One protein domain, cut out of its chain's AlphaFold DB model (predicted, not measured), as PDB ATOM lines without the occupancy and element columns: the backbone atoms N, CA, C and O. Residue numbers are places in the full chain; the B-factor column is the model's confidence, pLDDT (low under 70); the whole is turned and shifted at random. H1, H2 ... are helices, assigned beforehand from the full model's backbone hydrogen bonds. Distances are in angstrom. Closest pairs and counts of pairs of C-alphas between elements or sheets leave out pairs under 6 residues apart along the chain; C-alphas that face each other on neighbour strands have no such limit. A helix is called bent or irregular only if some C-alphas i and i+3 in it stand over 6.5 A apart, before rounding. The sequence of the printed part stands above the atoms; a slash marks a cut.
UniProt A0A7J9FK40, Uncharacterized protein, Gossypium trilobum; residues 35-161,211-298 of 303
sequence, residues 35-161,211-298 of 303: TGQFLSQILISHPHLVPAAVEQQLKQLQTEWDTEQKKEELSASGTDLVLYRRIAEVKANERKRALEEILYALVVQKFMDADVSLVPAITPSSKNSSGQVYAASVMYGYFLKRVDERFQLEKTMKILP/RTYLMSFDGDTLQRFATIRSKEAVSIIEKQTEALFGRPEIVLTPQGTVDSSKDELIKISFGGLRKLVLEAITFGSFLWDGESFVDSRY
ATOM      1  N   THR A  35       2.689   6.412  -5.490       93.06
ATOM      2  CA  THR A  35       3.332   6.702  -6.777       93.06
ATOM      3  C   THR A  35       3.180   5.539  -7.751       93.06
ATOM      4  O   THR A  35       2.810   5.747  -8.904       93.06
ATOM      5  N   GLY A  36       3.409   4.308  -7.303       92.56
ATOM      6  CA  GLY A  36       3.291   3.139  -8.163       92.56
ATOM      7  C   GLY A  36       1.853   2.811  -8.559       92.56
ATOM      8  O   GLY A  36       1.614   2.432  -9.702       92.56
ATOM      9  N   GLN A  37       0.871   3.028  -7.683       93.19
ATOM     10  CA  GLN A  37      -0.551   2.909  -8.030       93.19
ATOM     11  C   GLN A  37      -0.953   3.948  -9.086       93.19
ATOM     12  O   GLN A  37      -1.619   3.615 -10.067       93.19
ATOM     13  N   PHE A  38      -0.495   5.193  -8.930       94.06
ATOM     14  CA  PHE A  38      -0.693   6.244  -9.928       94.06
ATOM     15  C   PHE A  38      -0.072   5.871 -11.283       94.06
ATOM     16  O   PHE A  38      -0.746   5.941 -12.310       94.06
ATOM     17  N   LEU A  39       1.179   5.402 -11.294       94.06
ATOM     18  CA  LEU A  39       1.853   4.968 -12.521       94.06
ATOM     19  C   LEU A  39       1.207   3.725 -13.140       94.06
ATOM     20  O   LEU A  39       1.090   3.662 -14.361       94.06
ATOM     21  N   SER A  40       0.712   2.786 -12.329       91.25
ATOM     22  CA  SER A  40      -0.073   1.632 -12.798       91.25
ATOM     23  C   SER A  40      -1.311   2.085 -13.563       91.25
ATOM     24  O   SER A  40      -1.586   1.596 -14.656       91.25
ATOM     25  N   GLN A  41      -2.038   3.065 -13.024       91.81
ATOM     26  CA  GLN A  41      -3.228   3.601 -13.676       91.81
ATOM     27  C   GLN A  41      -2.893   4.290 -15.006       91.81
ATOM     28  O   GLN A  41      -3.656   4.188 -15.972       91.81
ATOM     29  N   ILE A  42      -1.758   4.989 -15.082       93.81
ATOM     30  CA  ILE A  42      -1.300   5.629 -16.323       93.81
ATOM     31  C   ILE A  42      -0.842   4.581 -17.337       93.81
ATOM     32  O   ILE A  42      -1.210   4.696 -18.500       93.81
ATOM     33  N   LEU A  43      -0.131   3.535 -16.910       90.12
ATOM     34  CA  LEU A  43       0.243   2.409 -17.769       90.12
ATOM     35  C   LEU A  43      -0.984   1.756 -18.419       90.12
ATOM     36  O   LEU A  43      -0.926   1.412 -19.591       90.12
ATOM     37  N   ILE A  44      -2.103   1.635 -17.698       88.88
ATOM     38  CA  ILE A  44      -3.354   1.086 -18.252       88.88
ATOM     39  C   ILE A  44      -4.038   2.085 -19.186       88.88
ATOM     40  O   ILE A  44      -4.479   1.729 -20.275       88.88
ATOM     41  N   SER A  45      -4.197   3.332 -18.737       91.88
ATOM     42  CA  SER A  45      -5.081   4.293 -19.405       91.88
ATOM     43  C   SER A  45      -4.401   5.068 -20.535       91.88
ATOM     44  O   SER A  45      -5.003   5.274 -21.585       91.88
ATOM     45  N   HIS A  46      -3.159   5.509 -20.327       92.19
ATOM     46  CA  HIS A  46      -2.413   6.372 -21.243       92.19
ATOM     47  C   HIS A  46      -0.899   6.059 -21.184       92.19
ATOM     48  O   HIS A  46      -0.129   6.871 -20.662       92.19
ATOM     49  N   PRO A  47      -0.436   4.923 -21.753       89.50
ATOM     50  CA  PRO A  47       0.972   4.500 -21.682       89.50
ATOM     51  C   PRO A  47       1.973   5.562 -22.168       89.50
ATOM     52  O   PRO A  47       3.056   5.722 -21.614       89.50
ATOM     53  N   HIS A  48       1.586   6.359 -23.168       91.19
ATOM     54  CA  HIS A  48       2.410   7.434 -23.730       91.19
ATOM     55  C   HIS A  48       2.671   8.597 -22.755       91.19
ATOM     56  O   HIS A  48       3.600   9.372 -22.969       91.19
ATOM     57  N   LEU A  49       1.874   8.734 -21.687       94.38
ATOM     58  CA  LEU A  49       2.063   9.755 -20.652       94.38
ATOM     59  C   LEU A  49       2.985   9.294 -19.519       94.38
ATOM     60  O   LEU A  49       3.383  10.124 -18.702       94.38
ATOM     61  N   VAL A  50       3.358   8.011 -19.464       93.81
ATOM     62  CA  VAL A  50       4.190   7.457 -18.384       93.81
ATOM     63  C   VAL A  50       5.521   8.204 -18.226       93.81
ATOM     64  O   VAL A  50       5.811   8.595 -17.098       93.81
ATOM     65  N   PRO A  51       6.300   8.523 -19.284       92.88
ATOM     66  CA  PRO A  51       7.569   9.231 -19.108       92.88
ATOM     67  C   PRO A  51       7.395  10.620 -18.481       92.88
ATOM     68  O   PRO A  51       8.169  11.012 -17.609       92.88
ATOM     69  N   ALA A  52       6.347  11.347 -18.883       94.12
ATOM     70  CA  ALA A  52       6.036  12.669 -18.342       94.12
ATOM     71  C   ALA A  52       5.545  12.587 -16.887       94.12
ATOM     72  O   ALA A  52       5.947  13.387 -16.043       94.12
ATOM     73  N   ALA A  53       4.713  11.591 -16.576       94.75
ATOM     74  CA  ALA A  53       4.232  11.341 -15.224       94.75
ATOM     75  C   ALA A  53       5.372  10.947 -14.276       94.75
ATOM     76  O   ALA A  53       5.450  11.467 -13.163       94.75
ATOM     77  N   VAL A  54       6.287  10.084 -14.726       94.88
ATOM     78  CA  VAL A  54       7.493   9.716 -13.976       94.88
ATOM     79  C   VAL A  54       8.356  10.944 -13.708       94.88
ATOM     80  O   VAL A  54       8.775  11.150 -12.573       94.88
ATOM     81  N   GLU A  55       8.588  11.794 -14.710       92.81
ATOM     82  CA  GLU A  55       9.361  13.029 -14.533       92.81
ATOM     83  C   GLU A  55       8.744  13.938 -13.457       92.81
ATOM     84  O   GLU A  55       9.455  14.453 -12.591       92.81
ATOM     85  N   GLN A  56       7.417  14.082 -13.457       93.88
ATOM     86  CA  GLN A  56       6.710  14.841 -12.428       93.88
ATOM     87  C   GLN A  56       6.881  14.221 -11.032       93.88
ATOM     88  O   GLN A  56       7.135  14.952 -10.074       93.88
ATOM     89  N   GLN A  57       6.772  12.894 -10.912       93.94
ATOM     90  CA  GLN A  57       6.938  12.187  -9.637       93.94
ATOM     91  C   GLN A  57       8.373  12.291  -9.104       93.94
ATOM     92  O   GLN A  57       8.567  12.589  -7.928       93.94
ATOM     93  N   LEU A  58       9.385  12.143  -9.964       92.56
ATOM     94  CA  LEU A  58      10.790  12.323  -9.585       92.56
ATOM     95  C   LEU A  58      11.066  13.749  -9.100       92.56
ATOM     96  O   LEU A  58      11.722  13.942  -8.078       92.56
ATOM     97  N   LYS A  59      10.515  14.753  -9.791       91.25
ATOM     98  CA  LYS A  59      10.646  16.154  -9.378       91.25
ATOM     99  C   LYS A  59       9.996  16.406  -8.018       91.25
ATOM    100  O   LYS A  59      10.585  17.097  -7.190       91.25
ATOM    101  N   GLN A  60       8.813  15.844  -7.777       90.62
ATOM    102  CA  GLN A  60       8.145  15.945  -6.482       90.62
ATOM    103  C   GLN A  60       8.999  15.321  -5.368       90.62
ATOM    104  O   GLN A  60       9.271  15.988  -4.369       90.62
ATOM    105  N   LEU A  61       9.499  14.100  -5.575       88.44
ATOM    106  CA  LEU A  61      10.377  13.422  -4.616       88.44
ATOM    107  C   LEU A  61      11.633  14.246  -4.299       88.44
ATOM    108  O   LEU A  61      12.041  14.312  -3.139       88.44
ATOM    109  N   GLN A  62      12.211  14.915  -5.303       87.75
ATOM    110  CA  GLN A  62      13.397  15.760  -5.130       87.75
ATOM    111  C   GLN A  62      13.063  16.973  -4.259       87.75
ATOM    112  O   GLN A  62      13.768  17.258  -3.295       87.75
ATOM    113  N   THR A  63      11.946  17.652  -4.546       88.19
ATOM    114  CA  THR A  63      11.522  18.809  -3.749       88.19
ATOM    115  C   THR A  63      11.216  18.436  -2.301       88.19
ATOM    116  O   THR A  63      11.609  19.162  -1.391       88.19
ATOM    117  N   GLU A  64      10.568  17.293  -2.067       87.12
ATOM    118  CA  GLU A  64      10.282  16.796  -0.720       87.12
ATOM    119  C   GLU A  64      11.582  16.484   0.037       87.12
ATOM    120  O   GLU A  64      11.729  16.863   1.200       87.12
ATOM    121  N   TRP A  65      12.559  15.864  -0.630       84.62
ATOM    122  CA  TRP A  65      13.878  15.593  -0.055       84.62
ATOM    123  C   TRP A  65      14.644  16.865   0.325       84.62
ATOM    124  O   TRP A  65      15.114  16.972   1.460       84.62
ATOM    125  N   ASP A  66      14.677  17.868  -0.555       83.94
ATOM    126  CA  ASP A  66      15.330  19.156  -0.284       83.94
ATOM    127  C   ASP A  66      14.678  19.906   0.891       83.94
ATOM    128  O   ASP A  66      15.352  20.611   1.648       83.94
ATOM    129  N   THR A  67      13.352  19.793   1.051       85.69
ATOM    130  CA  THR A  67      12.652  20.386   2.201       85.69
ATOM    131  C   THR A  67      12.937  19.659   3.509       85.69
ATOM    132  O   THR A  67      13.017  20.301   4.556       85.69
ATOM    133  N   GLU A  68      13.115  18.338   3.462       78.00
ATOM    134  CA  GLU A  68      13.371  17.527   4.650       78.00
ATOM    135  C   GLU A  68      14.797  17.673   5.167       78.00
ATOM    136  O   GLU A  68      14.956  17.853   6.374       78.00
ATOM    137  N   GLN A  69      15.811  17.711   4.294       74.75
ATOM    138  CA  GLN A  69      17.190  17.979   4.731       74.75
ATOM    139  C   GLN A  69      17.283  19.279   5.534       74.75
ATOM    140  O   GLN A  69      17.846  19.312   6.627       74.75
ATOM    141  N   LYS A  70      16.644  20.343   5.038       75.81
ATOM    142  CA  LYS A  70      16.610  21.642   5.724       75.81
ATOM    143  C   LYS A  70      15.901  21.578   7.073       75.81
ATOM    144  O   LYS A  70      16.224  22.348   7.970       75.81
ATOM    145  N   LYS A  71      14.906  20.700   7.221       73.88
ATOM    146  CA  LYS A  71      14.148  20.540   8.466       73.88
ATOM    147  C   LYS A  71      14.948  19.766   9.514       73.88
ATOM    148  O   LYS A  71      14.902  20.138  10.682       73.88
ATOM    149  N   GLU A  72      15.691  18.744   9.098       66.19
ATOM    150  CA  GLU A  72      16.543  17.938   9.981       66.19
ATOM    151  C   GLU A  72      17.712  18.742  10.572       66.19
ATOM    152  O   GLU A  72      18.015  18.588  11.755       66.19
ATOM    153  N   GLU A  73      18.315  19.658   9.807       63.81
ATOM    154  CA  GLU A  73      19.398  20.535  10.292       63.81
ATOM    155  C   GLU A  73      18.954  21.502  11.407       63.81
ATOM    156  O   GLU A  73      19.771  21.940  12.220       63.81
ATOM    157  N   LEU A  74      17.661  21.833  11.472       65.88
ATOM    158  CA  LEU A  74      17.112  22.835  12.392       65.88
ATOM    159  C   LEU A  74      16.628  22.255  13.732       65.88
ATOM    160  O   LEU A  74      16.381  23.022  14.665       65.88
ATOM    161  N   SER A  75      16.478  20.931  13.862       63.06
ATOM    162  CA  SER A  75      15.838  20.299  15.027       63.06
ATOM    163  C   SER A  75      16.742  19.275  15.726       63.06
ATOM    164  O   SER A  75      16.668  18.078  15.458       63.06
ATOM    165  N   ALA A  76      17.563  19.732  16.680       57.22
ATOM    166  CA  ALA A  76      18.372  18.865  17.543       57.22
ATOM    167  C   ALA A  76      18.005  19.045  19.033       57.22
ATOM    168  O   ALA A  76      18.508  19.942  19.705       57.22
ATOM    169  N   SER A  77      17.138  18.174  19.566       63.09
ATOM    170  CA  SER A  77      16.871  18.031  21.011       63.09
ATOM    171  C   SER A  77      16.763  16.549  21.411       63.09
ATOM    172  O   SER A  77      16.295  15.718  20.636       63.09
ATOM    173  N   GLY A  78      17.230  16.209  22.618       61.12
ATOM    174  CA  GLY A  78      17.683  14.873  23.057       61.12
ATOM    175  C   GLY A  78      16.752  13.673  22.812       61.12
ATOM    176  O   GLY A  78      17.193  12.658  22.280       61.12
ATOM    177  N   THR A  79      15.480  13.761  23.201       67.19
ATOM    178  CA  THR A  79      14.473  12.692  23.012       67.19
ATOM    179  C   THR A  79      13.775  12.766  21.653       67.19
ATOM    180  O   THR A  79      13.351  11.740  21.124       67.19
ATOM    181  N   ASP A  80      13.719  13.959  21.064       63.88
ATOM    182  CA  ASP A  80      13.180  14.218  19.725       63.88
ATOM    183  C   ASP A  80      14.085  13.598  18.639       63.88
ATOM    184  O   ASP A  80      13.615  13.106  17.619       63.88
ATOM    185  N   LEU A  81      15.394  13.495  18.905       76.56
ATOM    186  CA  LEU A  81      16.396  12.892  18.015       76.56
ATOM    187  C   LEU A  81      16.107  11.431  17.638       76.56
ATOM    188  O   LEU A  81      16.335  11.041  16.494       76.56
ATOM    189  N   VAL A  82      15.616  10.606  18.572       83.56
ATOM    190  CA  VAL A  82      15.291   9.197  18.271       83.56
ATOM    191  C   VAL A  82      14.033   9.108  17.407       83.56
ATOM    192  O   VAL A  82      13.998   8.324  16.456       83.56
ATOM    193  N   LEU A  83      13.022   9.933  17.704       84.56
ATOM    194  CA  LEU A  83      11.787  10.006  16.925       84.56
ATOM    195  C   LEU A  83      12.069  10.506  15.503       84.56
ATOM    196  O   LEU A  83      11.684   9.836  14.547       84.56
ATOM    197  N   TYR A  84      12.803  11.611  15.352       82.69
ATOM    198  CA  TYR A  84      13.209  12.124  14.042       82.69
ATOM    199  C   TYR A  84      14.052  11.125  13.267       82.69
ATOM    200  O   TYR A  84      13.779  10.909  12.094       82.69
ATOM    201  N   ARG A  85      15.000  10.434  13.916       84.69
ATOM    202  CA  ARG A  85      15.768   9.366  13.260       84.69
ATOM    203  C   ARG A  85      14.851   8.281  12.694       84.69
ATOM    204  O   ARG A  85      15.057   7.846  11.565       84.69
ATOM    205  N   ARG A  86      13.849   7.831  13.457       89.06
ATOM    206  CA  ARG A  86      12.932   6.784  12.984       89.06
ATOM    207  C   ARG A  86      12.013   7.290  11.872       89.06
ATOM    208  O   ARG A  86      11.754   6.549  10.929       89.06
ATOM    209  N   ILE A  87      11.547   8.534  11.965       86.62
ATOM    210  CA  ILE A  87      10.755   9.182  10.910       86.62
ATOM    211  C   ILE A  87      11.582   9.297   9.624       86.62
ATOM    212  O   ILE A  87      11.095   8.905   8.569       86.62
ATOM    213  N   ALA A  88      12.831   9.753   9.717       86.06
ATOM    214  CA  ALA A  88      13.756   9.857   8.593       86.06
ATOM    215  C   ALA A  88      14.015   8.492   7.938       86.06
ATOM    216  O   ALA A  88      13.985   8.372   6.716       86.06
ATOM    217  N   GLU A  89      14.192   7.436   8.739       88.00
ATOM    218  CA  GLU A  89      14.347   6.064   8.241       88.00
ATOM    219  C   GLU A  89      13.099   5.586   7.482       88.00
ATOM    220  O   GLU A  89      13.206   5.049   6.379       88.00
ATOM    221  N   VAL A  90      11.903   5.807   8.037       90.38
ATOM    222  CA  VAL A  90      10.638   5.466   7.364       90.38
ATOM    223  C   VAL A  90      10.487   6.262   6.065       90.38
ATOM    224  O   VAL A  90      10.162   5.674   5.037       90.38
ATOM    225  N   LYS A  91      10.810   7.559   6.073       87.50
ATOM    226  CA  LYS A  91      10.769   8.428   4.887       87.50
ATOM    227  C   LYS A  91      11.756   8.005   3.807       87.50
ATOM    228  O   LYS A  91      11.404   7.963   2.629       87.50
ATOM    229  N   ALA A  92      12.975   7.638   4.189       87.50
ATOM    230  CA  ALA A  92      13.962   7.091   3.265       87.50
ATOM    231  C   ALA A  92      13.470   5.777   2.636       87.50
ATOM    232  O   ALA A  92      13.610   5.590   1.428       87.50
ATOM    233  N   ASN A  93      12.829   4.904   3.419       89.81
ATOM    234  CA  ASN A  93      12.246   3.661   2.912       89.81
ATOM    235  C   ASN A  93      11.050   3.906   1.973       89.81
ATOM    236  O   ASN A  93      10.934   3.222   0.956       89.81
ATOM    237  N   GLU A  94      10.191   4.887   2.265       90.69
ATOM    238  CA  GLU A  94       9.096   5.312   1.378       90.69
ATOM    239  C   GLU A  94       9.634   5.805   0.027       90.69
ATOM    240  O   GLU A  94       9.176   5.347  -1.022       90.69
ATOM    241  N   ARG A  95      10.657   6.673   0.044       88.31
ATOM    242  CA  ARG A  95      11.329   7.164  -1.170       88.31
ATOM    243  C   ARG A  95      11.955   6.038  -1.972       88.31
ATOM    244  O   ARG A  95      11.756   5.963  -3.181       88.31
ATOM    245  N   LYS A  96      12.687   5.151  -1.294       89.62
ATOM    246  CA  LYS A  96      13.311   3.986  -1.923       89.62
ATOM    247  C   LYS A  96      12.260   3.134  -2.633       89.62
ATOM    248  O   LYS A  96      12.429   2.795  -3.800       89.62
ATOM    249  N   ARG A  97      11.144   2.847  -1.958       91.44
ATOM    250  CA  ARG A  97      10.034   2.083  -2.534       91.44
ATOM    251  C   ARG A  97       9.420   2.783  -3.750       91.44
ATOM    252  O   ARG A  97       9.154   2.121  -4.748       91.44
ATOM    253  N   ALA A  98       9.217   4.097  -3.684       92.69
ATOM    254  CA  ALA A  98       8.701   4.867  -4.813       92.69
ATOM    255  C   ALA A  98       9.652   4.813  -6.022       92.69
ATOM    256  O   ALA A  98       9.196   4.607  -7.144       92.69
ATOM    257  N   LEU A  99      10.967   4.928  -5.803       92.38
ATOM    258  CA  LEU A  99      11.976   4.808  -6.862       92.38
ATOM    259  C   LEU A  99      12.015   3.405  -7.479       92.38
ATOM    260  O   LEU A  99      12.089   3.282  -8.700       92.38
ATOM    261  N   GLU A 100      11.922   2.352  -6.661       92.94
ATOM    262  CA  GLU A 100      11.835   0.969  -7.143       92.94
ATOM    263  C   GLU A 100      10.622   0.777  -8.074       92.94
ATOM    264  O   GLU A 100      10.741   0.201  -9.156       92.94
ATOM    265  N   GLU A 101       9.456   1.300  -7.689       94.56
ATOM    266  CA  GLU A 101       8.231   1.189  -8.487       94.56
ATOM    267  C   GLU A 101       8.254   2.089  -9.736       94.56
ATOM    268  O   GLU A 101       7.765   1.677 -10.785       94.56
ATOM    269  N   ILE A 102       8.890   3.268  -9.676       94.56
ATOM    270  CA  ILE A 102       9.146   4.117 -10.853       94.56
ATOM    271  C   ILE A 102      10.010   3.379 -11.881       94.56
ATOM    272  O   ILE A 102       9.660   3.330 -13.062       94.56
ATOM    273  N   LEU A 103      11.131   2.796 -11.447       94.19
ATOM    274  CA  LEU A 103      12.019   2.034 -12.325       94.19
ATOM    275  C   LEU A 103      11.285   0.842 -12.942       94.19
ATOM    276  O   LEU A 103      11.391   0.612 -14.146       94.19
ATOM    277  N   TYR A 104      10.498   0.117 -12.143       95.00
ATOM    278  CA  TYR A 104       9.700  -0.993 -12.647       95.00
ATOM    279  C   TYR A 104       8.659  -0.539 -13.677       95.00
ATOM    280  O   TYR A 104       8.546  -1.155 -14.735       95.00
ATOM    281  N   ALA A 105       7.955   0.569 -13.427       94.44
ATOM    282  CA  ALA A 105       6.995   1.136 -14.372       94.44
ATOM    283  C   ALA A 105       7.646   1.510 -15.713       94.44
ATOM    284  O   ALA A 105       7.077   1.221 -16.764       94.44
ATOM    285  N   LEU A 106       8.854   2.090 -15.692       94.69
ATOM    286  CA  LEU A 106       9.622   2.385 -16.908       94.69
ATOM    287  C   LEU A 106       9.980   1.108 -17.678       94.69
ATOM    288  O   LEU A 106       9.855   1.077 -18.901       94.69
ATOM    289  N   VAL A 107      10.389   0.044 -16.981       95.19
ATOM    290  CA  VAL A 107      10.674  -1.253 -17.613       95.19
ATOM    291  C   VAL A 107       9.409  -1.837 -18.245       95.19
ATOM    292  O   VAL A 107       9.435  -2.207 -19.416       95.19
ATOM    293  N   VAL A 108       8.293  -1.875 -17.511       92.94
ATOM    294  CA  VAL A 108       7.003  -2.375 -18.019       92.94
ATOM    295  C   VAL A 108       6.553  -1.577 -19.240       92.94
ATOM    296  O   VAL A 108       6.164  -2.172 -20.242       92.94
ATOM    297  N   GLN A 109       6.684  -0.249 -19.209       93.56
ATOM    298  CA  GLN A 109       6.373   0.601 -20.355       93.56
ATOM    299  C   GLN A 109       7.187   0.197 -21.593       93.56
ATOM    300  O   GLN A 109       6.625   0.055 -22.674       93.56
ATOM    301  N   LYS A 110       8.494  -0.052 -21.445       93.44
ATOM    302  CA  LYS A 110       9.353  -0.488 -22.560       93.44
ATOM    303  C   LYS A 110       8.932  -1.839 -23.140       93.44
ATOM    304  O   LYS A 110       9.022  -2.028 -24.351       93.44
ATOM    305  N   PHE A 111       8.461  -2.762 -22.304       92.44
ATOM    306  CA  PHE A 111       7.887  -4.029 -22.769       92.44
ATOM    307  C   PHE A 111       6.591  -3.816 -23.560       92.44
ATOM    308  O   PHE A 111       6.425  -4.421 -24.618       92.44
ATOM    309  N   MET A 112       5.719  -2.914 -23.100       89.62
ATOM    310  CA  MET A 112       4.490  -2.546 -23.814       89.62
ATOM    311  C   MET A 112       4.787  -1.869 -25.159       89.62
ATOM    312  O   MET A 112       4.201  -2.247 -26.169       89.62
ATOM    313  N   ASP A 113       5.729  -0.923 -25.195       90.38
ATOM    314  CA  ASP A 113       6.147  -0.230 -26.422       90.38
ATOM    315  C   ASP A 113       6.758  -1.201 -27.453       90.38
ATOM    316  O   ASP A 113       6.672  -0.973 -28.660       90.38
ATOM    317  N   ALA A 114       7.377  -2.289 -26.982       88.38
ATOM    318  CA  ALA A 114       7.943  -3.347 -27.816       88.38
ATOM    319  C   ALA A 114       6.924  -4.426 -28.236       88.38
ATOM    320  O   ALA A 114       7.309  -5.350 -28.954       88.38
ATOM    321  N   ASP A 115       5.664  -4.328 -27.794       83.50
ATOM    322  CA  ASP A 115       4.610  -5.336 -27.987       83.50
ATOM    323  C   ASP A 115       5.014  -6.737 -27.472       83.50
ATOM    324  O   ASP A 115       4.753  -7.776 -28.084       83.50
ATOM    325  N   VAL A 116       5.713  -6.772 -26.331       83.44
ATOM    326  CA  VAL A 116       6.169  -8.008 -25.677       83.44
ATOM    327  C   VAL A 116       5.496  -8.154 -24.316       83.44
ATOM    328  O   VAL A 116       5.775  -7.407 -23.382       83.44
ATOM    329  N   SER A 117       4.652  -9.177 -24.172       80.38
ATOM    330  CA  SER A 117       4.064  -9.565 -22.884       80.38
ATOM    331  C   SER A 117       5.127 -10.144 -21.942       80.38
ATOM    332  O   SER A 117       5.847 -11.065 -22.352       80.38
ATOM    333  N   LEU A 118       5.154  -9.702 -20.683       82.88
ATOM    334  CA  LEU A 118       5.959 -10.327 -19.628       82.88
ATOM    335  C   LEU A 118       5.476 -11.757 -19.341       82.88
ATOM    336  O   LEU A 118       4.285 -12.063 -19.450       82.88
ATOM    337  N   VAL A 119       6.400 -12.650 -18.985       78.94
ATOM    338  CA  VAL A 119       6.086 -14.035 -18.638       78.94
ATOM    339  C   VAL A 119       5.268 -14.040 -17.342       78.94
ATOM    340  O   VAL A 119       5.674 -13.427 -16.353       78.94
ATOM    341  N   PRO A 120       4.107 -14.718 -17.320       72.38
ATOM    342  CA  PRO A 120       3.324 -14.869 -16.101       72.38
ATOM    343  C   PRO A 120       4.065 -15.754 -15.095       72.38
ATOM    344  O   PRO A 120       4.937 -16.541 -15.470       72.38
ATOM    345  N   ALA A 121       3.694 -15.644 -13.816       70.88
ATOM    346  CA  ALA A 121       4.293 -16.433 -12.745       70.88
ATOM    347  C   ALA A 121       4.304 -17.930 -13.096       70.88
ATOM    348  O   ALA A 121       3.275 -18.521 -13.434       70.88
ATOM    349  N   ILE A 122       5.488 -18.535 -13.035       70.06
ATOM    350  CA  ILE A 122       5.681 -19.964 -13.250       70.06
ATOM    351  C   ILE A 122       5.504 -20.622 -11.883       70.06
ATOM    352  O   ILE A 122       5.996 -20.116 -10.878       70.06
ATOM    353  N   THR A 123       4.771 -21.734 -11.827       57.84
ATOM    354  CA  THR A 123       4.469 -22.434 -10.572       57.84
ATOM    355  C   THR A 123       5.738 -22.612  -9.727       57.84
ATOM    356  O   THR A 123       6.743 -23.093 -10.265       57.84
ATOM    357  N   PRO A 124       5.722 -22.225  -8.436       55.03
ATOM    358  CA  PRO A 124       6.908 -22.275  -7.594       55.03
ATOM    359  C   PRO A 124       7.405 -23.713  -7.479       55.03
ATOM    360  O   PRO A 124       6.646 -24.617  -7.135       55.03
ATOM    361  N   SER A 125       8.684 -23.922  -7.775       55.50
ATOM    362  CA  SER A 125       9.360 -25.197  -7.542       55.50
ATOM    363  C   SER A 125      10.369 -25.046  -6.423       55.50
ATOM    364  O   SER A 125      11.032 -24.015  -6.324       55.50
ATOM    365  N   SER A 126      10.573 -26.112  -5.662       51.88
ATOM    366  CA  SER A 126      11.519 -26.198  -4.545       51.88
ATOM    367  C   SER A 126      12.994 -25.965  -4.912       51.88
ATOM    368  O   SER A 126      13.839 -25.899  -4.017       51.88
ATOM    369  N   LYS A 127      13.340 -25.822  -6.203       56.84
ATOM    370  CA  LYS A 127      14.719 -25.625  -6.667       56.84
ATOM    371  C   LYS A 127      14.933 -24.253  -7.306       56.84
ATOM    372  O   LYS A 127      14.480 -23.973  -8.409       56.84
ATOM    373  N   ASN A 128      15.759 -23.443  -6.648       61.22
ATOM    374  CA  ASN A 128      16.096 -22.058  -7.015       61.22
ATOM    375  C   ASN A 128      16.918 -21.901  -8.316       61.22
ATOM    376  O   ASN A 128      17.393 -20.804  -8.609       61.22
ATOM    377  N   SER A 129      17.154 -22.968  -9.091       71.62
ATOM    378  CA  SER A 129      18.057 -22.918 -10.250       71.62
ATOM    379  C   SER A 129      17.493 -22.093 -11.409       71.62
ATOM    380  O   SER A 129      18.245 -21.374 -12.061       71.62
ATOM    381  N   SER A 130      16.180 -22.135 -11.653       77.44
ATOM    382  CA  SER A 130      15.522 -21.310 -12.677       77.44
ATOM    383  C   SER A 130      15.560 -19.823 -12.324       77.44
ATOM    384  O   SER A 130      15.904 -19.009 -13.178       77.44
ATOM    385  N   GLY A 131      15.303 -19.479 -11.057       83.44
ATOM    386  CA  GLY A 131      15.422 -18.113 -10.545       83.44
ATOM    387  C   GLY A 131      16.853 -17.574 -10.630       83.44
ATOM    388  O   GLY A 131      17.058 -16.448 -11.072       83.44
ATOM    389  N   GLN A 132      17.860 -18.396 -10.313       87.12
ATOM    390  CA  GLN A 132      19.273 -18.032 -10.493       87.12
ATOM    391  C   GLN A 132      19.627 -17.790 -11.964       87.12
ATOM    392  O   GLN A 132      20.295 -16.806 -12.278       87.12
ATOM    393  N   VAL A 133      19.173 -18.659 -12.874       89.00
ATOM    394  CA  VAL A 133      19.390 -18.487 -14.320       89.00
ATOM    395  C   VAL A 133      18.701 -17.220 -14.825       89.00
ATOM    396  O   VAL A 133      19.299 -16.487 -15.612       89.00
ATOM    397  N   TYR A 134      17.483 -16.930 -14.358       91.75
ATOM    398  CA  TYR A 134      16.772 -15.698 -14.691       91.75
ATOM    399  C   TYR A 134      17.546 -14.468 -14.205       91.75
ATOM    400  O   TYR A 134      17.918 -13.631 -15.022       91.75
ATOM    401  N   ALA A 135      17.890 -14.397 -12.917       92.56
ATOM    402  CA  ALA A 135      18.640 -13.277 -12.348       92.56
ATOM    403  C   ALA A 135      20.007 -13.078 -13.030       92.56
ATOM    404  O   ALA A 135      20.371 -11.955 -13.375       92.56
ATOM    405  N   ALA A 136      20.742 -14.161 -13.307       93.56
ATOM    406  CA  ALA A 136      21.997 -14.098 -14.056       93.56
ATOM    407  C   ALA A 136      21.801 -13.573 -15.487       93.56
ATOM    408  O   ALA A 136      22.610 -12.782 -15.972       93.56
ATOM    409  N   SER A 137      20.710 -13.966 -16.147       95.44
ATOM    410  CA  SER A 137      20.359 -13.484 -17.487       95.44
ATOM    411  C   SER A 137      19.978 -12.000 -17.476       95.44
ATOM    412  O   SER A 137      20.389 -11.266 -18.375       95.44
ATOM    413  N   VAL A 138      19.276 -11.537 -16.436       95.94
ATOM    414  CA  VAL A 138      18.990 -10.111 -16.216       95.94
ATOM    415  C   VAL A 138      20.284  -9.317 -16.048       95.94
ATOM    416  O   VAL A 138      20.504  -8.337 -16.760       95.94
ATOM    417  N   MET A 139      21.187  -9.770 -15.175       94.62
ATOM    418  CA  MET A 139      22.489  -9.119 -14.984       94.62
ATOM    419  C   MET A 139      23.314  -9.090 -16.277       94.62
ATOM    420  O   MET A 139      23.956  -8.086 -16.580       94.62
ATOM    421  N   TYR A 140      23.262 -10.157 -17.077       94.94
ATOM    422  CA  TYR A 140      23.948 -10.206 -18.363       94.94
ATOM    423  C   TYR A 140      23.373  -9.205 -19.377       94.94
ATOM    424  O   TYR A 140      24.138  -8.496 -20.028       94.94
ATOM    425  N   GLY A 141      22.046  -9.101 -19.493       95.38
ATOM    426  CA  GLY A 141      21.405  -8.123 -20.379       95.38
ATOM    427  C   GLY A 141      21.716  -6.678 -19.992       95.38
ATOM    428  O   GLY A 141      22.058  -5.860 -20.846       95.38
ATOM    429  N   TYR A 142      21.699  -6.399 -18.692       95.25
ATOM    430  CA  TYR A 142      22.097  -5.113 -18.129       95.25
ATOM    431  C   TYR A 142      23.555  -4.760 -18.463       95.25
ATOM    432  O   TYR A 142      23.852  -3.676 -18.973       95.25
ATOM    433  N   PHE A 143      24.467  -5.710 -18.241       94.88
ATOM    434  CA  PHE A 143      25.880  -5.576 -18.586       94.88
ATOM    435  C   PHE A 143      26.081  -5.284 -20.079       94.88
ATOM    436  O   PHE A 143      26.803  -4.352 -20.435       94.88
ATOM    437  N   LEU A 144      25.431  -6.057 -20.955       93.50
ATOM    438  CA  LEU A 144      25.547  -5.885 -22.402       93.50
ATOM    439  C   LEU A 144      25.121  -4.489 -22.844       93.50
ATOM    440  O   LEU A 144      25.830  -3.863 -23.631       93.50
ATOM    441  N   LYS A 145      23.998  -3.995 -22.316       94.31
ATOM    442  CA  LYS A 145      23.493  -2.661 -22.639       94.31
ATOM    443  C   LYS A 145      24.484  -1.575 -22.222       94.31
ATOM    444  O   LYS A 145      24.798  -0.694 -23.017       94.31
ATOM    445  N   ARG A 146      25.055  -1.684 -21.021       91.94
ATOM    446  CA  ARG A 146      26.065  -0.743 -20.524       91.94
ATOM    447  C   ARG A 146      27.329  -0.726 -21.391       91.94
ATOM    448  O   ARG A 146      27.860   0.344 -21.688       91.94
ATOM    449  N   VAL A 147      27.813  -1.901 -21.800       91.69
ATOM    450  CA  VAL A 147      28.991  -2.015 -22.674       91.69
ATOM    451  C   VAL A 147      28.709  -1.450 -24.064       91.69
ATOM    452  O   VAL A 147      29.568  -0.757 -24.606       91.69
ATOM    453  N   ASP A 148      27.530  -1.710 -24.633       91.12
ATOM    454  CA  ASP A 148      27.157  -1.167 -25.942       91.12
ATOM    455  C   ASP A 148      27.053   0.362 -25.911       91.12
ATOM    456  O   ASP A 148      27.705   1.017 -26.718       91.12
ATOM    457  N   GLU A 149      26.357   0.952 -24.933       90.62
ATOM    458  CA  GLU A 149      26.263   2.417 -24.788       90.62
ATOM    459  C   GLU A 149      27.648   3.069 -24.672       90.62
ATOM    460  O   GLU A 149      27.950   4.062 -25.341       90.62
ATOM    461  N   ARG A 150      28.545   2.472 -23.877       89.25
ATOM    462  CA  ARG A 150      29.921   2.961 -23.754       89.25
ATOM    463  C   ARG A 150      30.690   2.831 -25.067       89.25
ATOM    464  O   ARG A 150      31.389   3.765 -25.461       89.25
ATOM    465  N   PHE A 151      30.545   1.702 -25.752       89.88
ATOM    466  CA  PHE A 151      31.163   1.479 -27.052       89.88
ATOM    467  C   PHE A 151      30.671   2.494 -28.092       89.88
ATOM    468  O   PHE A 151      31.489   3.057 -28.819       89.88
ATOM    469  N   GLN A 152      29.364   2.775 -28.157       89.88
ATOM    470  CA  GLN A 152      28.810   3.780 -29.071       89.88
ATOM    471  C   GLN A 152      29.304   5.190 -28.729       89.88
ATOM    472  O   GLN A 152      29.648   5.954 -29.638       89.88
ATOM    473  N   LEU A 153      29.402   5.526 -27.440       88.69
ATOM    474  CA  LEU A 153      29.956   6.800 -26.983       88.69
ATOM    475  C   LEU A 153      31.414   6.962 -27.439       88.69
ATOM    476  O   LEU A 153      31.756   7.945 -28.093       88.69
ATOM    477  N   GLU A 154      32.269   5.977 -27.165       88.38
ATOM    478  CA  GLU A 154      33.692   6.027 -27.527       88.38
ATOM    479  C   GLU A 154      33.920   5.966 -29.039       88.38
ATOM    480  O   GLU A 154      34.830   6.621 -29.558       88.38
ATOM    481  N   LYS A 155      33.061   5.245 -29.768       84.81
ATOM    482  CA  LYS A 155      33.017   5.265 -31.234       84.81
ATOM    483  C   LYS A 155      32.712   6.667 -31.759       84.81
ATOM    484  O   LYS A 155      33.389   7.123 -32.675       84.81
ATOM    485  N   THR A 156      31.732   7.351 -31.170       85.50
ATOM    486  CA  THR A 156      31.335   8.717 -31.555       85.50
ATOM    487  C   THR A 156      32.421   9.736 -31.213       85.50
ATOM    488  O   THR A 156      32.687  10.648 -31.992       85.50
ATOM    489  N   MET A 157      33.115   9.539 -30.091       84.38
ATOM    490  CA  MET A 157      34.234  10.382 -29.660       84.38
ATOM    491  C   MET A 157      35.565  10.052 -30.364       84.38
ATOM    492  O   MET A 157      36.549  10.754 -30.149       84.38
ATOM    493  N   LYS A 158      35.604   9.014 -31.218       80.44
ATOM    494  CA  LYS A 158      36.803   8.513 -31.924       80.44
ATOM    495  C   LYS A 158      37.953   8.080 -30.996       80.44
ATOM    496  O   LYS A 158      39.115   8.162 -31.376       80.44
ATOM    497  N   ILE A 159      37.637   7.582 -29.797       79.88
ATOM    498  CA  ILE A 159      38.622   7.179 -28.766       79.88
ATOM    499  C   ILE A 159      38.819   5.648 -28.748       79.88
ATOM    500  O   ILE A 159      39.478   5.102 -27.870       79.88
ATOM    501  N   LEU A 160      38.249   4.912 -29.711       74.88
ATOM    502  CA  LEU A 160      38.318   3.450 -29.692       74.88
ATOM    503  C   LEU A 160      39.777   2.947 -29.730       74.88
ATOM    504  O   LEU A 160      40.535   3.391 -30.594       74.88
ATOM    505  N   PRO A 161      40.145   1.948 -28.897       64.88
ATOM    506  CA  PRO A 161      41.522   1.450 -28.766       64.88
ATOM    507  C   PRO A 161      42.167   0.949 -30.066       64.88
ATOM    508  O   PRO A 161      43.379   0.780 -30.129       64.88
ATOM    509  N   ARG A 211      33.214  -6.986 -29.858       84.56
ATOM    510  CA  ARG A 211      33.883  -8.122 -29.211       84.56
ATOM    511  C   ARG A 211      35.354  -7.824 -28.933       84.56
ATOM    512  O   ARG A 211      35.829  -8.165 -27.859       84.56
ATOM    513  N   THR A 212      36.063  -7.193 -29.865       85.56
ATOM    514  CA  THR A 212      37.451  -6.756 -29.633       85.56
ATOM    515  C   THR A 212      37.524  -5.722 -28.513       85.56
ATOM    516  O   THR A 212      38.396  -5.816 -27.659       85.56
ATOM    517  N   TYR A 213      36.574  -4.783 -28.480       87.00
ATOM    518  CA  TYR A 213      36.446  -3.792 -27.415       87.00
ATOM    519  C   TYR A 213      36.229  -4.441 -26.044       87.00
ATOM    520  O   TYR A 213      36.994  -4.200 -25.118       87.00
ATOM    521  N   LEU A 214      35.267  -5.358 -25.943       87.00
ATOM    522  CA  LEU A 214      35.002  -6.105 -24.717       87.00
ATOM    523  C   LEU A 214      36.226  -6.903 -24.235       87.00
ATOM    524  O   LEU A 214      36.499  -6.958 -23.043       87.00
ATOM    525  N   MET A 215      36.977  -7.503 -25.163       84.44
ATOM    526  CA  MET A 215      38.191  -8.267 -24.850       84.44
ATOM    527  C   MET A 215      39.386  -7.383 -24.468       84.44
ATOM    528  O   MET A 215      40.391  -7.910 -24.001       84.44
ATOM    529  N   SER A 216      39.300  -6.065 -24.677       85.56
ATOM    530  CA  SER A 216      40.339  -5.119 -24.256       85.56
ATOM    531  C   SER A 216      40.223  -4.703 -22.788       85.56
ATOM    532  O   SER A 216      41.153  -4.102 -22.259       85.56
ATOM    533  N   PHE A 217      39.106  -5.022 -22.126       87.81
ATOM    534  CA  PHE A 217      38.899  -4.690 -20.722       87.81
ATOM    535  C   PHE A 217      39.708  -5.593 -19.793       87.81
ATOM    536  O   PHE A 217      39.772  -6.811 -19.968       87.81
ATOM    537  N   ASP A 218      40.274  -4.983 -18.759       88.38
ATOM    538  CA  ASP A 218      40.790  -5.682 -17.591       88.38
ATOM    539  C   ASP A 218      39.645  -6.212 -16.704       88.38
ATOM    540  O   ASP A 218      38.477  -5.831 -16.846       88.38
ATOM    541  N   GLY A 219      39.987  -7.107 -15.773       88.44
ATOM    542  CA  GLY A 219      39.016  -7.728 -14.870       88.44
ATOM    543  C   GLY A 219      38.252  -6.722 -14.005       88.44
ATOM    544  O   GLY A 219      37.047  -6.892 -13.810       88.44
ATOM    545  N   ASP A 220      38.903  -5.643 -13.561       89.00
ATOM    546  CA  ASP A 220      38.273  -4.632 -12.705       89.00
ATOM    547  C   ASP A 220      37.279  -3.788 -13.504       89.00
ATOM    548  O   ASP A 220      36.176  -3.496 -13.036       89.00
ATOM    549  N   THR A 221      37.640  -3.402 -14.728       87.00
ATOM    550  CA  THR A 221      36.739  -2.703 -15.654       87.00
ATOM    551  C   THR A 221      35.527  -3.565 -15.996       87.00
ATOM    552  O   THR A 221      34.389  -3.091 -15.929       87.00
ATOM    553  N   LEU A 222      35.737  -4.853 -16.281       87.56
ATOM    554  CA  LEU A 222      34.649  -5.786 -16.565       87.56
ATOM    555  C   LEU A 222      33.709  -5.950 -15.361       87.56
ATOM    556  O   LEU A 222      32.490  -5.900 -15.523       87.56
ATOM    557  N   GLN A 223      34.262  -6.083 -14.152       87.62
ATOM    558  CA  GLN A 223      33.480  -6.179 -12.921       87.62
ATOM    559  C   GLN A 223      32.670  -4.905 -12.662       87.62
ATOM    560  O   GLN A 223      31.487  -4.992 -12.321       87.62
ATOM    561  N   ARG A 224      33.261  -3.719 -12.864       85.25
ATOM    562  CA  ARG A 224      32.531  -2.447 -12.760       85.25
ATOM    563  C   ARG A 224      31.357  -2.412 -13.726       85.25
ATOM    564  O   ARG A 224      30.263  -2.040 -13.317       85.25
ATOM    565  N   PHE A 225      31.548  -2.844 -14.972       84.31
ATOM    566  CA  PHE A 225      30.461  -2.919 -15.946       84.31
ATOM    567  C   PHE A 225      29.391  -3.950 -15.564       84.31
ATOM    568  O   PHE A 225      28.211  -3.676 -15.770       84.31
ATOM    569  N   ALA A 226      29.773  -5.091 -14.988       85.19
ATOM    570  CA  ALA A 226      28.845  -6.148 -14.579       85.19
ATOM    571  C   ALA A 226      28.053  -5.819 -13.300       85.19
ATOM    572  O   ALA A 226      27.000  -6.402 -13.059       85.19
ATOM    573  N   THR A 227      28.542  -4.888 -12.478       89.75
ATOM    574  CA  THR A 227      27.901  -4.520 -11.210       89.75
ATOM    575  C   THR A 227      26.712  -3.585 -11.449       89.75
ATOM    576  O   THR A 227      26.865  -2.507 -12.037       89.75
ATOM    577  N   ILE A 228      25.527  -3.976 -10.968       90.75
ATOM    578  CA  ILE A 228      24.319  -3.134 -10.980       90.75
ATOM    579  C   ILE A 228      24.579  -1.852 -10.182       90.75
ATOM    580  O   ILE A 228      25.174  -1.897  -9.107       90.75
ATOM    581  N   ARG A 229      24.172  -0.700 -10.726       88.19
ATOM    582  CA  ARG A 229      24.518   0.608 -10.159       88.19
ATOM    583  C   ARG A 229      23.666   0.976  -8.944       88.19
ATOM    584  O   ARG A 229      24.212   1.525  -7.989       88.19
ATOM    585  N   SER A 230      22.356   0.725  -8.984       88.62
ATOM    586  CA  SER A 230      21.438   1.121  -7.909       88.62
ATOM    587  C   SER A 230      20.984  -0.058  -7.045       88.62
ATOM    588  O   SER A 230      20.853  -1.197  -7.501       88.62
ATOM    589  N   LYS A 231      20.715   0.225  -5.764       90.00
ATOM    590  CA  LYS A 231      20.178  -0.762  -4.809       90.00
ATOM    591  C   LYS A 231      18.716  -1.085  -5.125       90.00
ATOM    592  O   LYS A 231      18.242  -2.179  -4.828       90.00
ATOM    593  N   GLU A 232      18.022  -0.132  -5.729       91.38
ATOM    594  CA  GLU A 232      16.650  -0.217  -6.203       91.38
ATOM    595  C   GLU A 232      16.560  -1.216  -7.361       91.38
ATOM    596  O   GLU A 232      15.746  -2.131  -7.306       91.38
ATOM    597  N   ALA A 233      17.458  -1.129  -8.351       92.19
ATOM    598  CA  ALA A 233      17.534  -2.094  -9.446       92.19
ATOM    599  C   ALA A 233      17.828  -3.512  -8.948       92.19
ATOM    600  O   ALA A 233      17.151  -4.449  -9.365       92.19
ATOM    601  N   VAL A 234      18.771  -3.682  -8.013       93.12
ATOM    602  CA  VAL A 234      19.018  -4.993  -7.381       93.12
ATOM    603  C   VAL A 234      17.743  -5.525  -6.721       93.12
ATOM    604  O   VAL A 234      17.358  -6.666  -6.971       93.12
ATOM    605  N   SER A 235      17.037  -4.686  -5.954       92.50
ATOM    606  CA  SER A 235      15.785  -5.085  -5.304       92.50
ATOM    607  C   SER A 235      14.684  -5.449  -6.305       92.50
ATOM    608  O   SER A 235      13.942  -6.401  -6.075       92.50
ATOM    609  N   ILE A 236      14.584  -4.744  -7.434       93.38
ATOM    610  CA  ILE A 236      13.630  -5.065  -8.504       93.38
ATOM    611  C   ILE A 236      13.935  -6.434  -9.114       93.38
ATOM    612  O   ILE A 236      13.007  -7.205  -9.344       93.38
ATOM    613  N   ILE A 237      15.208  -6.762  -9.358       93.44
ATOM    614  CA  ILE A 237      15.607  -8.074  -9.894       93.44
ATOM    615  C   ILE A 237      15.182  -9.187  -8.933       93.44
ATOM    616  O   ILE A 237      14.596 -10.182  -9.366       93.44
ATOM    617  N   GLU A 238      15.430  -9.008  -7.635       91.00
ATOM    618  CA  GLU A 238      15.013  -9.955  -6.595       91.00
ATOM    619  C   GLU A 238      13.490 -10.114  -6.564       91.00
ATOM    620  O   GLU A 238      12.992 -11.232  -6.677       91.00
ATOM    621  N   LYS A 239      12.748  -9.003  -6.502       91.44
ATOM    622  CA  LYS A 239      11.278  -8.995  -6.462       91.44
ATOM    623  C   LYS A 239      10.645  -9.588  -7.719       91.44
ATOM    624  O   LYS A 239       9.678 -10.333  -7.609       91.44
ATOM    625  N   GLN A 240      11.182  -9.294  -8.904       90.50
ATOM    626  CA  GLN A 240      10.716  -9.881 -10.164       90.50
ATOM    627  C   GLN A 240      10.989 -11.389 -10.188       90.50
ATOM    628  O   GLN A 240      10.135 -12.163 -10.609       90.50
ATOM    629  N   THR A 241      12.154 -11.824  -9.703       89.44
ATOM    630  CA  THR A 241      12.487 -13.253  -9.611       89.44
ATOM    631  C   THR A 241      11.573 -13.966  -8.608       89.44
ATOM    632  O   THR A 241      11.060 -15.040  -8.909       89.44
ATOM    633  N   GLU A 242      11.302 -13.352  -7.454       87.12
ATOM    634  CA  GLU A 242      10.360 -13.862  -6.451       87.12
ATOM    635  C   GLU A 242       8.927 -13.930  -6.997       87.12
ATOM    636  O   GLU A 242       8.237 -14.924  -6.793       87.12
ATOM    637  N   ALA A 243       8.483 -12.913  -7.735       86.25
ATOM    638  CA  ALA A 243       7.160 -12.905  -8.356       86.25
ATOM    639  C   ALA A 243       7.008 -13.999  -9.428       86.25
ATOM    640  O   ALA A 243       5.920 -14.545  -9.600       86.25
ATOM    641  N   LEU A 244       8.091 -14.333 -10.140       85.75
ATOM    642  CA  LEU A 244       8.084 -15.337 -11.205       85.75
ATOM    643  C   LEU A 244       8.228 -16.777 -10.709       85.75
ATOM    644  O   LEU A 244       7.654 -17.668 -11.327       85.75
ATOM    645  N   PHE A 245       9.016 -17.010  -9.656       83.00
ATOM    646  CA  PHE A 245       9.400 -18.357  -9.210       83.00
ATOM    647  C   PHE A 245       9.020 -18.667  -7.756       83.00
ATOM    648  O   PHE A 245       9.236 -19.789  -7.296       83.00
ATOM    649  N   GLY A 246       8.446 -17.704  -7.035       76.31
ATOM    650  CA  GLY A 246       8.175 -17.787  -5.605       76.31
ATOM    651  C   GLY A 246       9.395 -17.463  -4.739       76.31
ATOM    652  O   GLY A 246      10.509 -17.237  -5.221       76.31
ATOM    653  N   ARG A 247       9.182 -17.442  -3.418       69.38
ATOM    654  CA  ARG A 247      10.281 -17.319  -2.453       69.38
ATOM    655  C   ARG A 247      11.091 -18.614  -2.428       69.38
ATOM    656  O   ARG A 247      10.488 -19.686  -2.421       69.38
ATOM    657  N   PRO A 248      12.429 -18.540  -2.333       61.16
ATOM    658  CA  PRO A 248      13.253 -19.709  -2.063       61.16
ATOM    659  C   PRO A 248      12.948 -20.217  -0.644       61.16
ATOM    660  O   PRO A 248      13.552 -19.771   0.332       61.16
ATOM    661  N   GLU A 249      11.961 -21.101  -0.498       50.12
ATOM    662  CA  GLU A 249      11.559 -21.645   0.799       50.12
ATOM    663  C   GLU A 249      12.599 -22.669   1.271       50.12
ATOM    664  O   GLU A 249      12.620 -23.823   0.844       50.12
ATOM    665  N   ILE A 250      13.503 -22.245   2.156       55.31
ATOM    666  CA  ILE A 250      14.399 -23.162   2.864       55.31
ATOM    667  C   ILE A 250      13.584 -23.789   4.001       55.31
ATOM    668  O   ILE A 250      13.578 -23.283   5.124       55.31
ATOM    669  N   VAL A 251      12.871 -24.879   3.718       48.56
ATOM    670  CA  VAL A 251      12.227 -25.685   4.765       48.56
ATOM    671  C   VAL A 251      13.329 -26.401   5.552       48.56
ATOM    672  O   VAL A 251      13.856 -27.434   5.135       48.56
ATOM    673  N   LEU A 252      13.724 -25.818   6.685       52.19
ATOM    674  CA  LEU A 252      14.605 -26.462   7.655       52.19
ATOM    675  C   LEU A 252      13.772 -27.453   8.471       52.19
ATOM    676  O   LEU A 252      12.870 -27.055   9.207       52.19
ATOM    677  N   THR A 253      14.077 -28.746   8.369       50.75
ATOM    678  CA  THR A 253      13.532 -29.720   9.323       50.75
ATOM    679  C   THR A 253      14.048 -29.443  10.739       50.75
ATOM    680  O   THR A 253      15.146 -28.897  10.894       50.75
ATOM    681  N   PRO A 254      13.342 -29.896  11.796       55.88
ATOM    682  CA  PRO A 254      13.835 -29.851  13.181       55.88
ATOM    683  C   PRO A 254      15.198 -30.541  13.391       55.88
ATOM    684  O   PRO A 254      15.821 -30.365  14.434       55.88
ATOM    685  N   GLN A 255      15.660 -31.325  12.411       53.19
ATOM    686  CA  GLN A 255      16.933 -32.044  12.402       53.19
ATOM    687  C   GLN A 255      18.105 -31.239  11.799       53.19
ATOM    688  O   GLN A 255      19.234 -31.723  11.801       53.19
ATOM    689  N   GLY A 256      17.864 -30.031  11.268       53.59
ATOM    690  CA  GLY A 256      18.901 -29.191  10.653       53.59
ATOM    691  C   GLY A 256      19.320 -29.612   9.237       53.59
ATOM    692  O   GLY A 256      20.310 -29.097   8.719       53.59
ATOM    693  N   THR A 257      18.582 -30.520   8.592       56.81
ATOM    694  CA  THR A 257      18.819 -30.950   7.204       56.81
ATOM    695  C   THR A 257      17.744 -30.413   6.260       56.81
ATOM    696  O   THR A 257      16.559 -30.382   6.599       56.81
ATOM    697  N   VAL A 258      18.162 -29.982   5.067       56.88
ATOM    698  CA  VAL A 258      17.262 -29.541   3.991       56.88
ATOM    699  C   VAL A 258      16.501 -30.762   3.469       56.88
ATOM    700  O   VAL A 258      17.114 -31.671   2.907       56.88
ATOM    701  N   ASP A 259      15.179 -30.793   3.648       49.94
ATOM    702  CA  ASP A 259      14.322 -31.855   3.107       49.94
ATOM    703  C   ASP A 259      14.203 -31.703   1.584       49.94
ATOM    704  O   ASP A 259      13.273 -31.110   1.045       49.94
ATOM    705  N   SER A 260      15.170 -32.262   0.857       53.03
ATOM    706  CA  SER A 260      15.210 -32.262  -0.612       53.03
ATOM    707  C   SER A 260      14.296 -33.332  -1.246       53.03
ATOM    708  O   SER A 260      14.534 -33.761  -2.375       53.03
ATOM    709  N   SER A 261      13.281 -33.827  -0.528       48.06
ATOM    710  CA  SER A 261      12.499 -35.016  -0.914       48.06
ATOM    711  C   SER A 261      11.345 -34.739  -1.888       48.06
ATOM    712  O   SER A 261      10.769 -35.679  -2.436       48.06
ATOM    713  N   LYS A 262      11.043 -33.467  -2.173       49.50
ATOM    714  CA  LYS A 262      10.125 -33.040  -3.241       49.50
ATOM    715  C   LYS A 262      10.864 -32.171  -4.256       49.50
ATOM    716  O   LYS A 262      10.625 -30.971  -4.342       49.50
ATOM    717  N   ASP A 263      11.797 -32.762  -4.997       51.88
ATOM    718  CA  ASP A 263      12.444 -32.114  -6.150       51.88
ATOM    719  C   ASP A 263      11.422 -32.106  -7.315       51.88
ATOM    720  O   ASP A 263      11.460 -32.938  -8.224       51.88
ATOM    721  N   GLU A 264      10.414 -31.227  -7.239       54.81
ATOM    722  CA  GLU A 264       9.472 -31.011  -8.339       54.81
ATOM    723  C   GLU A 264      10.215 -30.298  -9.475       54.81
ATOM    724  O   GLU A 264      10.429 -29.089  -9.469       54.81
ATOM    725  N   LEU A 265      10.665 -31.079 -10.454       56.69
ATOM    726  CA  LEU A 265      11.308 -30.574 -11.663       56.69
ATOM    727  C   LEU A 265      10.325 -29.677 -12.432       56.69
ATOM    728  O   LEU A 265       9.316 -30.172 -12.944       56.69
ATOM    729  N   ILE A 266      10.643 -28.386 -12.597       62.94
ATOM    730  CA  ILE A 266       9.902 -27.537 -13.537       62.94
ATOM    731  C   ILE A 266      10.082 -28.125 -14.941       62.94
ATOM    732  O   ILE A 266      11.162 -28.057 -15.535       62.94
ATOM    733  N   LYS A 267       9.015 -28.688 -15.511       65.12
ATOM    734  CA  LYS A 267       8.987 -29.087 -16.923       65.12
ATOM    735  C   LYS A 267       8.770 -27.853 -17.796       65.12
ATOM    736  O   LYS A 267       7.670 -27.619 -18.285       65.12
ATOM    737  N   ILE A 268       9.823 -27.066 -18.009       72.94
ATOM    738  CA  ILE A 268       9.824 -26.031 -19.051       72.94
ATOM    739  C   ILE A 268      10.228 -26.648 -20.390       72.94
ATOM    740  O   ILE A 268      11.166 -27.441 -20.476       72.94
ATOM    741  N   SER A 269       9.530 -26.282 -21.464       79.69
ATOM    742  CA  SER A 269       9.987 -26.624 -22.811       79.69
ATOM    743  C   SER A 269      11.235 -25.808 -23.163       79.69
ATOM    744  O   SER A 269      11.436 -24.710 -22.644       79.69
ATOM    745  N   PHE A 270      12.057 -26.293 -24.099       78.06
ATOM    746  CA  PHE A 270      13.196 -25.517 -24.611       78.06
ATOM    747  C   PHE A 270      12.761 -24.149 -25.172       78.06
ATOM    748  O   PHE A 270      13.440 -23.145 -24.971       78.06
ATOM    749  N   GLY A 271      11.592 -24.092 -25.823       81.50
ATOM    750  CA  GLY A 271      10.991 -22.836 -26.278       81.50
ATOM    751  C   GLY A 271      10.617 -21.900 -25.124       81.50
ATOM    752  O   GLY A 271      10.888 -20.704 -25.206       81.50
ATOM    753  N   GLY A 272      10.070 -22.443 -24.030       81.56
ATOM    754  CA  GLY A 272       9.767 -21.693 -22.809       81.56
ATOM    755  C   GLY A 272      11.021 -21.151 -22.126       81.56
ATOM    756  O   GLY A 272      11.066 -19.970 -21.797       81.56
ATOM    757  N   LEU A 273      12.077 -21.965 -22.006       83.88
ATOM    758  CA  LEU A 273      13.372 -21.519 -21.480       83.88
ATOM    759  C   LEU A 273      13.984 -20.413 -22.347       83.88
ATOM    760  O   LEU A 273      14.466 -19.415 -21.825       83.88
ATOM    761  N   ARG A 274      13.944 -20.563 -23.677       87.00
ATOM    762  CA  ARG A 274      14.431 -19.532 -24.600       87.00
ATOM    763  C   ARG A 274      13.666 -18.220 -24.427       87.00
ATOM    764  O   ARG A 274      14.303 -17.172 -24.394       87.00
ATOM    765  N   LYS A 275      12.332 -18.273 -24.323       87.75
ATOM    766  CA  LYS A 275      11.501 -17.085 -24.064       87.75
ATOM    767  C   LYS A 275      11.890 -16.438 -22.733       87.75
ATOM    768  O   LYS A 275      12.146 -15.243 -22.714       87.75
ATOM    769  N   LEU A 276      12.023 -17.236 -21.674       88.81
ATOM    770  CA  LEU A 276      12.398 -16.778 -20.337       88.81
ATOM    771  C   LEU A 276      13.767 -16.080 -20.313       88.81
ATOM    772  O   LEU A 276      13.897 -15.000 -19.749       88.81
ATOM    773  N   VAL A 277      14.783 -16.671 -20.949       92.12
ATOM    774  CA  VAL A 277      16.132 -16.083 -21.016       92.12
ATOM    775  C   VAL A 277      16.137 -14.799 -21.846       92.12
ATOM    776  O   VAL A 277      16.768 -13.824 -21.449       92.12
ATOM    777  N   LEU A 278      15.435 -14.772 -22.983       93.06
ATOM    778  CA  LEU A 278      15.340 -13.563 -23.806       93.06
ATOM    779  C   LEU A 278      14.609 -12.437 -23.077       93.06
ATOM    780  O   LEU A 278      15.076 -11.305 -23.111       93.06
ATOM    781  N   GLU A 279      13.511 -12.743 -22.390       93.75
ATOM    782  CA  GLU A 279      12.817 -11.770 -21.551       93.75
ATOM    783  C   GLU A 279      13.724 -11.240 -20.444       93.75
ATOM    784  O   GLU A 279      13.817 -10.030 -20.285       93.75
ATOM    785  N   ALA A 280      14.438 -12.114 -19.733       94.81
ATOM    786  CA  ALA A 280      15.368 -11.716 -18.682       94.81
ATOM    787  C   ALA A 280      16.454 -10.760 -19.209       94.81
ATOM    788  O   ALA A 280      16.717  -9.721 -18.607       94.81
ATOM    789  N   ILE A 281      17.052 -11.074 -20.362       96.19
ATOM    790  CA  ILE A 281      18.058 -10.216 -21.007       96.19
ATOM    791  C   ILE A 281      17.451  -8.853 -21.372       96.19
ATOM    792  O   ILE A 281      18.055  -7.815 -21.094       96.19
ATOM    793  N   THR A 282      16.250  -8.843 -21.953       95.81
ATOM    794  CA  THR A 282      15.522  -7.612 -22.292       95.81
ATOM    795  C   THR A 282      15.191  -6.796 -21.044       95.81
ATOM    796  O   THR A 282      15.431  -5.592 -21.021       95.81
ATOM    797  N   PHE A 283      14.734  -7.450 -19.976       96.44
ATOM    798  CA  PHE A 283      14.447  -6.831 -18.687       96.44
ATOM    799  C   PHE A 283      15.691  -6.146 -18.120       96.44
ATOM    800  O   PHE A 283      15.628  -4.985 -17.729       96.44
ATOM    801  N   GLY A 284      16.842  -6.823 -18.146       95.75
ATOM    802  CA  GLY A 284      18.120  -6.242 -17.735       95.75
ATOM    803  C   GLY A 284      18.529  -5.028 -18.564       95.75
ATOM    804  O   GLY A 284      18.951  -4.016 -18.007       95.75
ATOM    805  N   SER A 285      18.362  -5.097 -19.887       95.75
ATOM    806  CA  SER A 285      18.640  -3.965 -20.778       95.75
ATOM    807  C   SER A 285      17.730  -2.767 -20.485       95.75
ATOM    808  O   SER A 285      18.212  -1.642 -20.401       95.75
ATOM    809  N   PHE A 286      16.425  -2.986 -20.315       96.31
ATOM    810  CA  PHE A 286      15.473  -1.914 -20.012       96.31
ATOM    811  C   PHE A 286      15.663  -1.340 -18.610       96.31
ATOM    812  O   PHE A 286      15.436  -0.151 -18.402       96.31
ATOM    813  N   LEU A 287      16.121  -2.154 -17.657       95.56
ATOM    814  CA  LEU A 287      16.449  -1.690 -16.313       95.56
ATOM    815  C   LEU A 287      17.602  -0.676 -16.340       95.56
ATOM    816  O   LEU A 287      17.523   0.341 -15.656       95.56
ATOM    817  N   TRP A 288      18.622  -0.900 -17.180       94.81
ATOM    818  CA  TRP A 288      19.687   0.085 -17.408       94.81
ATOM    819  C   TRP A 288      19.159   1.392 -18.014       94.81
ATOM    820  O   TRP A 288      19.566   2.474 -17.586       94.81
ATOM    821  N   ASP A 289      18.241   1.312 -18.984       94.38
ATOM    822  CA  ASP A 289      17.625   2.499 -19.590       94.38
ATOM    823  C   ASP A 289      16.811   3.295 -18.557       94.38
ATOM    824  O   ASP A 289      16.912   4.522 -18.501       94.38
ATOM    825  N   GLY A 290      16.038   2.599 -17.717       93.62
ATOM    826  CA  GLY A 290      15.267   3.198 -16.629       93.62
ATOM    827  C   GLY A 290      16.157   3.877 -15.589       93.62
ATOM    828  O   GLY A 290      15.916   5.029 -15.235       93.62
ATOM    829  N   GLU A 291      17.226   3.212 -15.143       92.50
ATOM    830  CA  GLU A 291      18.207   3.811 -14.231       92.50
ATOM    831  C   GLU A 291      18.885   5.037 -14.841       92.50
ATOM    832  O   GLU A 291      19.000   6.059 -14.175       92.50
ATOM    833  N   SER A 292      19.312   4.954 -16.104       90.81
ATOM    834  CA  SER A 292      19.963   6.069 -16.801       90.81
ATOM    835  C   SER A 292      19.014   7.260 -16.958       90.81
ATOM    836  O   SER A 292      19.422   8.414 -16.808       90.81
ATOM    837  N   PHE A 293      17.729   6.994 -17.212       91.19
ATOM    838  CA  PHE A 293      16.691   8.020 -17.253       91.19
ATOM    839  C   PHE A 293      16.502   8.682 -15.885       91.19
ATOM    840  O   PHE A 293      16.547   9.911 -15.797       91.19
ATOM    841  N   VAL A 294      16.340   7.891 -14.821       90.38
ATOM    842  CA  VAL A 294      16.174   8.412 -13.456       90.38
ATOM    843  C   VAL A 294      17.409   9.197 -13.024       90.38
ATOM    844  O   VAL A 294      17.252  10.321 -12.565       90.38
ATOM    845  N   ASP A 295      18.618   8.684 -13.252       87.44
ATOM    846  CA  ASP A 295      19.880   9.345 -12.888       87.44
ATOM    847  C   ASP A 295      20.050  10.722 -13.546       87.44
ATOM    848  O   ASP A 295      20.602  11.647 -12.955       87.44
ATOM    849  N   SER A 296      19.533  10.887 -14.768       85.19
ATOM    850  CA  SER A 296      19.579  12.173 -15.468       85.19
ATOM    851  C   SER A 296      18.661  13.245 -14.864       85.19
ATOM    852  O   SER A 296      18.873  14.435 -15.102       85.19
ATOM    853  N   ARG A 297      17.618  12.846 -14.121       79.44
ATOM    854  CA  ARG A 297      16.560  13.744 -13.611       79.44
ATOM    855  C   ARG A 297      16.528  13.855 -12.096       79.44
ATOM    856  O   ARG A 297      16.092  14.874 -11.574       79.44
ATOM    857  N   TYR A 298      16.968  12.808 -11.426       74.88
ATOM    858  CA  TYR A 298      17.089  12.693  -9.994       74.88
ATOM    859  C   TYR A 298      18.550  12.380  -9.733       74.88
ATOM    860  O   TYR A 298      19.017  11.302 -10.102       74.88
TER     861      TYR A 298
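AT A GLANCE: This is residues 35 to 161 and 211 to 298 of the 303 residues of an uncharacterized protein of Gossypium trilobum (UniProt A0A7J9FK40). A long helical hairpin, H2 and H3, has H1 folded back beside the end away from its turn to make a three-helix bundle, and at that same end H3 packs on H8, which crosses H4 as an X. H7 packs on H3 and H4, H6 packs on H4, and a long loop with no named element sticks out at residues 252 to 257. The printed part has 215 residues with eight named helices, H1 to H8 in chain order, and no named strand; the class is all helix. It is loose, with a radius of gyration of the C-alphas of 21.1 A, and spans 62 by 59 by 44 A.

IN THESE COORDINATES: Begin with the longest helix, H3, residues 80 to 113: find C-alpha 80 at (13.180, 14.218, 19.725), from where it runs 48.9 A to C-alpha 113 at (6.147, -0.230, -26.422). Before it come H1, residues 35 to 45, and H2, residues 47 to 74, 41.9 A long. H2 is irregular, with C-alphas 48 and 51 7.2 A apart. After H3 look for H4, residues 129 to 156, 40.4 A; H5, residues 211 to 215; H6, residues 219 to 226; and H7, residues 231 to 245, 21.1 A. H8, residues 270 to 297, runs 40.9 A to C-alpha 297 at (16.560, 13.744, -13.611).

HOW THE PARTS SIT: Start at H3, the hub, which touches four helices. H1, H2 and H3 form an up and down bundle, each running against the one before. H2 and H3 are a hairpin at a shallow tilt of 14 degrees, the closest C-alphas being those of Val 54 and Ile 102, 6.6 A apart. With residues 103 to 110 alone, H3 touches H8 at a steep tilt of 56 degrees; the closest C-alphas, of Val 107 and Phe 286, are 5.4 A apart. H8 touches H4 at a steep tilt of 50 degrees, the closest C-alphas being those of Gly 141 and Ile 281, 4.0 A apart. H7 touches H4, closest at the C-alphas of Gly 131 and Thr 241, 5.8 A. H6 touches H4 about perpendicular, at 74 degrees, closest at the C-alphas of Phe 143 and Ala 226, 5.0 A. H5 is close to H4 but not clearly touching, with C-alphas 151 and 213 closest at 7.5 A. O i to N i+4 pairs are within hydrogen-bond range throughout H1, H3, H4, H5, H6 and H7, and in 20 of 24 pairs of H2 and 23 of 24 of H8.

THE WHOLE: The C-alphas of Lys 158 and Pro 254 are the two farthest apart, at 63.5 A. Residues 162 to 210 are not printed; C-alphas 161 and 211 are 12.3 A apart across the cut. The links H3 to H4 and H7 to H8 are long. The mean pLDDT of the printed part is 83.3; look for values under 70 at residues 72 to 80, 123 to 128, 161 and 247 to 267.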